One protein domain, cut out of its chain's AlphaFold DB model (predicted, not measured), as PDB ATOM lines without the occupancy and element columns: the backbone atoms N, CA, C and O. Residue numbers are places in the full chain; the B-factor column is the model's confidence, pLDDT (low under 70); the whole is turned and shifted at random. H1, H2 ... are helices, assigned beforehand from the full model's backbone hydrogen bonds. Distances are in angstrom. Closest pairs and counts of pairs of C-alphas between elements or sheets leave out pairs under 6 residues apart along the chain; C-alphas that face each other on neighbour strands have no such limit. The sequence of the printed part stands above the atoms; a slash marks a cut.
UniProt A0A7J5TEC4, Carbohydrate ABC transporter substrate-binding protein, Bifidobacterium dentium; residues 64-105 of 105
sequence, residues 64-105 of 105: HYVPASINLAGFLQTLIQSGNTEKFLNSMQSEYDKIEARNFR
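Overview. This is residues 64 to 105 of the 105 residues of the protein "Carbohydrate ABC transporter substrate-binding protein" of Bifidobacterium dentium (UniProt A0A7J5TEC4). Two helices make a hairpin: a short one, H1, folds back through a tight turn into a longer one, H2, whose far end sticks out with residues 100 to 105. Before H1, residues 64 to 71 form a lead with no named element. The printed part has 42 residues with two named helices, H1 then H2, no named strand, and the class all helix. It is only just loose, close to compact, with a radius of gyration of the C-alphas of 11.3 A, and spans 37 by 18 by 12 A.

Arrangement. Look first at H1, residues 72 to 82, then at H2, residues 85 to 103; they form a helical hairpin. They touch, H2 with residues 85 to 92 alone, and the closest C-alphas, those of Phe 75 and Phe 88, are 5.9 A apart. They run opposite ways at a shallow tilt of 19 degrees. In H1 and H2 every O i to N i+4 pair is within hydrogen-bond range.

Along the chain. Find C-alpha 72 at (22.897, -53.169, 28.607); from there H1 runs 15.3 A to C-alpha 82. H2 runs 27.5 A from C-alpha 85 at (29.318, -46.213, 38.069) to C-alpha 103 at (9.715, -41.495, 19.387).

Size, cuts and confidence. The C-alphas farthest apart, those of Gln 81 and Arg 105, are 37.0 A apart. The printed part has no cut, and the link from H1 to H2 is tight. Look for low confidence at residues 104 to 105, under 70.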
ATOM      1  N   HIS A  64      13.535 -55.685  31.195       97.12
ATOM      2  CA  HIS A  64      12.292 -55.634  30.417       97.12
ATOM      3  C   HIS A  64      11.817 -54.196  30.145       97.12
ATOM      4  O   HIS A  64      11.040 -53.958  29.222       97.12
ATOM      5  N   TYR A  65      12.310 -53.225  30.920       94.75
ATOM      6  CA  TYR A  65      12.042 -51.795  30.742       94.75
ATOM      7  C   TYR A  65      13.122 -51.080  29.917       94.75
ATOM      8  O   TYR A  65      13.023 -49.878  29.667       94.75
ATOM      9  N   VAL A  66      14.163 -51.799  29.492       95.50
ATOM     10  CA  VAL A  66      15.261 -51.270  28.687       95.50
ATOM     11  C   VAL A  66      15.029 -51.667  27.226       95.50
ATOM     12  O   VAL A  66      14.922 -52.855  26.922       95.50
ATOM     13  N   PRO A  67      14.976 -50.710  26.280       95.44
ATOM     14  CA  PRO A  67      14.835 -51.051  24.871       95.44
ATOM     15  C   PRO A  67      15.952 -51.987  24.397       95.44
ATOM     16  O   PRO A  67      17.130 -51.721  24.633       95.44
ATOM     17  N   ALA A  68      15.598 -53.031  23.643       94.94
ATOM     18  CA  ALA A  68      16.545 -54.047  23.164       94.94
ATOM     19  C   ALA A  68      17.688 -53.490  22.287       94.94
ATOM     20  O   ALA A  68      18.697 -54.158  22.077       94.94
ATOM     21  N   SER A  69      17.549 -52.265  21.764       95.25
ATOM     22  CA  SER A  69      18.614 -51.562  21.041       95.25
ATOM     23  C   SER A  69      19.736 -51.035  21.943       95.25
ATOM     24  O   SER A  69      20.792 -50.670  21.428       95.25
ATOM     25  N   ILE A  70      19.528 -50.960  23.261       97.06
ATOM     26  CA  ILE A  70      20.549 -50.552  24.231       97.06
ATOM     27  C   ILE A  70      21.391 -51.775  24.610       97.06
ATOM     28  O   ILE A  70      20.870 -52.784  25.080       97.06
ATOM     29  N   ASN A  71      22.716 -51.676  24.470       97.12
ATOM     30  CA  ASN A  71      23.649 -52.742  24.854       97.12
ATOM     31  C   ASN A  71      23.890 -52.787  26.378       97.12
ATOM     32  O   ASN A  71      25.002 -52.544  26.857       97.12
ATOM     33  N   LEU A  72      22.842 -53.100  27.145       97.56
ATOM     34  CA  LEU A  72      22.897 -53.169  28.607       97.56
ATOM     35  C   LEU A  72      23.966 -54.159  29.096       97.56
ATOM     36  O   LEU A  72      24.735 -53.831  29.998       97.56
ATOM     37  N   ALA A  73      24.068 -55.334  28.468       97.56
ATOM     38  CA  ALA A  73      25.043 -56.359  28.839       97.56
ATOM     39  C   ALA A  73      26.493 -55.854  28.727       97.56
ATOM     40  O   ALA A  73      27.282 -56.028  29.655       97.56
ATOM     41  N   GLY A  74      26.843 -55.169  27.631       98.12
ATOM     42  CA  GLY A  74      28.182 -54.599  27.451       98.12
ATOM     43  C   GLY A  74      28.499 -53.473  28.443       98.12
ATOM     44  O   GLY A  74      29.625 -53.375  28.946       98.12
ATOM     45  N   PHE A  75      27.508 -52.641  28.775       98.19
ATOM     46  CA  PHE A  75      27.671 -51.592  29.782       98.19
ATOM     47  C   PHE A  75      27.840 -52.170  31.190       98.19
ATOM     48  O   PHE A  75      28.747 -51.745  31.906       98.19
ATOM     49  N   LEU A  76      27.049 -53.181  31.566       98.31
ATOM     50  CA  LEU A  76      27.203 -53.897  32.836       98.31
ATOM     51  C   LEU A  76      28.556 -54.609  32.928       98.31
ATOM     52  O   LEU A  76      29.224 -54.521  33.957       98.31
ATOM     53  N   GLN A  77      29.016 -55.252  31.851       98.56
ATOM     54  CA  GLN A  77      30.343 -55.872  31.813       98.56
ATOM     55  C   GLN A  77      31.451 -54.842  32.077       98.56
ATOM     56  O   GLN A  77      32.349 -55.087  32.884       98.56
ATOM     57  N   THR A  78      31.363 -53.665  31.450       98.31
ATOM     58  CA  THR A  78      32.313 -52.564  31.672       98.31
ATOM     59  C   THR A  78      32.244 -52.042  33.108       98.31
ATOM     60  O   THR A  78      33.285 -51.773  33.713       98.31
ATOM     61  N   LEU A  79      31.038 -51.905  33.669       98.56
ATOM     62  CA  LEU A  79      30.837 -51.494  35.058       98.56
ATOM     63  C   LEU A  79      31.533 -52.459  36.019       98.56
ATOM     64  O   LEU A  79      32.322 -52.016  36.846       98.56
ATOM     65  N   ILE A  80      31.294 -53.764  35.877       98.50
ATOM     66  CA  ILE A  80      31.874 -54.796  36.747       98.50
ATOM     67  C   ILE A  80      33.406 -54.789  36.664       98.50
ATOM     68  O   ILE A  80      34.077 -54.906  37.684       98.50
ATOM     69  N   GLN A  81      33.970 -54.615  35.465       98.62
ATOM     70  CA  GLN A  81      35.423 -54.606  35.267       98.62
ATOM     71  C   GLN A  81      36.108 -53.340  35.794       98.62
ATOM     72  O   GLN A  81      37.246 -53.405  36.248       98.62
ATOM     73  N   SER A  82      35.451 -52.183  35.689       98.38
ATOM     74  CA  SER A  82      36.073 -50.886  35.988       98.38
ATOM     75  C   SER A  82      35.668 -50.281  37.330       98.38
ATOM     76  O   SER A  82      36.335 -49.364  37.801       98.38
ATOM     77  N   GLY A  83      34.552 -50.720  37.915       98.50
ATOM     78  CA  GLY A  83      33.919 -50.073  39.065       98.50
ATOM     79  C   GLY A  83      33.355 -48.675  38.773       98.50
ATOM     80  O   GLY A  83      32.904 -47.996  39.692       98.50
ATOM     81  N   ASN A  84      33.378 -48.211  37.518       98.50
ATOM     82  CA  ASN A  84      32.999 -46.846  37.166       98.50
ATOM     83  C   ASN A  84      31.481 -46.719  36.960       98.50
ATOM     84  O   ASN A  84      30.961 -46.893  35.854       98.50
ATOM     85  N   THR A  85      30.776 -46.402  38.046       98.50
ATOM     86  CA  THR A  85      29.318 -46.213  38.069       98.50
ATOM     87  C   THR A  85      28.862 -45.016  37.239       98.50
ATOM     88  O   THR A  85      27.863 -45.118  36.531       98.50
ATOM     89  N   GLU A  86      29.604 -43.907  37.257       98.62
ATOM     90  CA  GLU A  86      29.274 -42.697  36.494       98.62
ATOM     91  C   GLU A  86      29.272 -42.971  34.987       98.62
ATOM     92  O   GLU A  86      28.325 -42.622  34.282       98.62
ATOM     93  N   LYS A  87      30.293 -43.677  34.488       98.12
ATOM     94  CA  LYS A  87      30.368 -44.071  33.078       98.12
ATOM     95  C   LYS A  87      29.186 -44.953  32.678       98.12
ATOM     96  O   LYS A  87      28.608 -44.727  31.619       98.12
ATOM     97  N   PHE A  88      28.822 -45.930  33.511       98.56
ATOM     98  CA  PHE A  88      27.672 -46.801  33.260       98.56
ATOM     99  C   PHE A  88      26.365 -46.006  33.150       98.56
ATOM    100  O   PHE A  88      25.651 -46.138  32.155       98.56
ATOM    101  N   LEU A  89      26.087 -45.144  34.134       98.38
ATOM    102  CA  LEU A  89      24.869 -44.331  34.163       98.38
ATOM    103  C   LEU A  89      24.799 -43.388  32.957       98.38
ATOM    104  O   LEU A  89      23.773 -43.335  32.282       98.38
ATOM    105  N   ASN A  90      25.907 -42.725  32.619       98.38
ATOM    106  CA  ASN A  90      25.970 -41.825  31.468       98.38
ATOM    107  C   ASN A  90      25.770 -42.563  30.134       98.38
ATOM    108  O   ASN A  90      25.106 -42.036  29.240       98.38
ATOM    109  N   SER A  91      26.314 -43.778  29.981       97.94
ATOM    110  CA  SER A  91      26.093 -44.606  28.787       97.94
ATOM    111  C   SER A  91      24.635 -45.047  28.647       97.94
ATOM    112  O   SER A  91      24.071 -44.908  27.564       97.94
ATOM    113  N   MET A  92      24.010 -45.509  29.734       98.06
ATOM    114  CA  MET A  92      22.588 -45.872  29.740       98.06
ATOM    115  C   MET A  92      21.699 -44.674  29.389       98.06
ATOM    116  O   MET A  92      20.871 -44.779  28.485       98.06
ATOM    117  N   GLN A  93      21.912 -43.526  30.042       98.00
ATOM    118  CA  GLN A  93      21.128 -42.312  29.802       98.00
ATOM    119  C   GLN A  93      21.271 -41.817  28.359       98.00
ATOM    120  O   GLN A  93      20.276 -41.542  27.698       98.00
ATOM    121  N   SER A  94      22.501 -41.777  27.832       97.69
ATOM    122  CA  SER A  94      22.758 -41.294  26.469       97.69
ATOM    123  C   SER A  94      22.064 -42.138  25.396       97.69
ATOM    124  O   SER A  94      21.638 -41.600  24.376       97.69
ATOM    125  N   GLU A  95      21.975 -43.461  25.576       97.44
ATOM    126  CA  GLU A  95      21.241 -44.324  24.641       97.44
ATOM    127  C   GLU A  95      19.727 -44.176  24.795       97.44
ATOM    128  O   GLU A  95      19.013 -44.157  23.792       97.44
ATOM    129  N   TYR A  96      19.241 -43.999  26.024       95.56
ATOM    130  CA  TYR A  96      17.827 -43.745  26.276       95.56
ATOM    131  C   TYR A  96      17.360 -42.436  25.620       95.56
ATOM    132  O   TYR A  96      16.386 -42.436  24.869       95.56
ATOM    133  N   ASP A  97      18.118 -41.347  25.781       96.19
ATOM    134  CA  ASP A  97      17.806 -40.039  25.189       96.19
ATOM    135  C   ASP A  97      17.708 -40.101  23.656       96.19
ATOM    136  O   ASP A  97      16.845 -39.467  23.043       96.19
ATOM    137  N   LYS A  98      18.567 -40.901  23.007       95.31
ATOM    138  CA  LYS A  98      18.517 -41.114  21.549       95.31
ATOM    139  C   LYS A  98      17.237 -41.818  21.111       95.31
ATOM    140  O   LYS A  98      16.775 -41.565  19.998       95.31
ATOM    141  N   ILE A  99      16.716 -42.733  21.924       93.44
ATOM    142  CA  ILE A  99      15.495 -43.486  21.627       93.44
ATOM    143  C   ILE A  99      14.282 -42.588  21.817       93.44
ATOM    144  O   ILE A  99      13.478 -42.461  20.895       93.44
ATOM    145  N   GLU A 100      14.207 -41.883  22.943       90.69
ATOM    146  CA  GLU A 100      13.129 -40.932  23.208       90.69
ATOM    147  C   GLU A 100      13.055 -39.865  22.114       90.69
ATOM    148  O   GLU A 100      11.999 -39.643  21.527       90.69
ATOM    149  N   ALA A 101      14.193 -39.293  21.708       91.81
ATOM    150  CA  ALA A 101      14.237 -38.313  20.623       91.81
ATOM    151  C   ALA A 101      13.723 -38.840  19.263       91.81
ATOM    152  O   ALA A 101      13.340 -38.039  18.408       91.81
ATOM    153  N   ARG A 102      13.728 -40.162  19.029       84.62
ATOM    154  CA  ARG A 102      13.151 -40.783  17.821       84.62
ATOM    155  C   ARG A 102      11.644 -40.987  17.936       84.62
ATOM    156  O   ARG A 102      10.971 -40.883  16.922       84.62
ATOM    157  N   ASN A 103      11.137 -41.252  19.138       76.88
ATOM    158  CA  ASN A 103       9.715 -41.495  19.387       76.88
ATOM    159  C   ASN A 103       8.857 -40.220  19.266       76.88
ATOM    160  O   ASN A 103       7.653 -40.313  19.055       76.88
ATOM    161  N   PHE A 104       9.468 -39.033  19.369       64.62
ATOM    162  CA  PHE A 104       8.803 -37.733  19.194       64.62
ATOM    163  C   PHE A 104       8.880 -37.160  17.761       64.62
ATOM    164  O   PHE A 104       8.581 -35.980  17.563       64.62
ATOM    165  N   ARG A 105       9.298 -37.953  16.764       51.12
ATOM    166  CA  ARG A 105       9.277 -37.586  15.335       51.12
ATOM    167  C   ARG A 105       8.231 -38.395  14.586       51.12
ATOM    168  O   ARG A 105       7.599 -37.796  13.690       51.12
TER     169      ARG A 105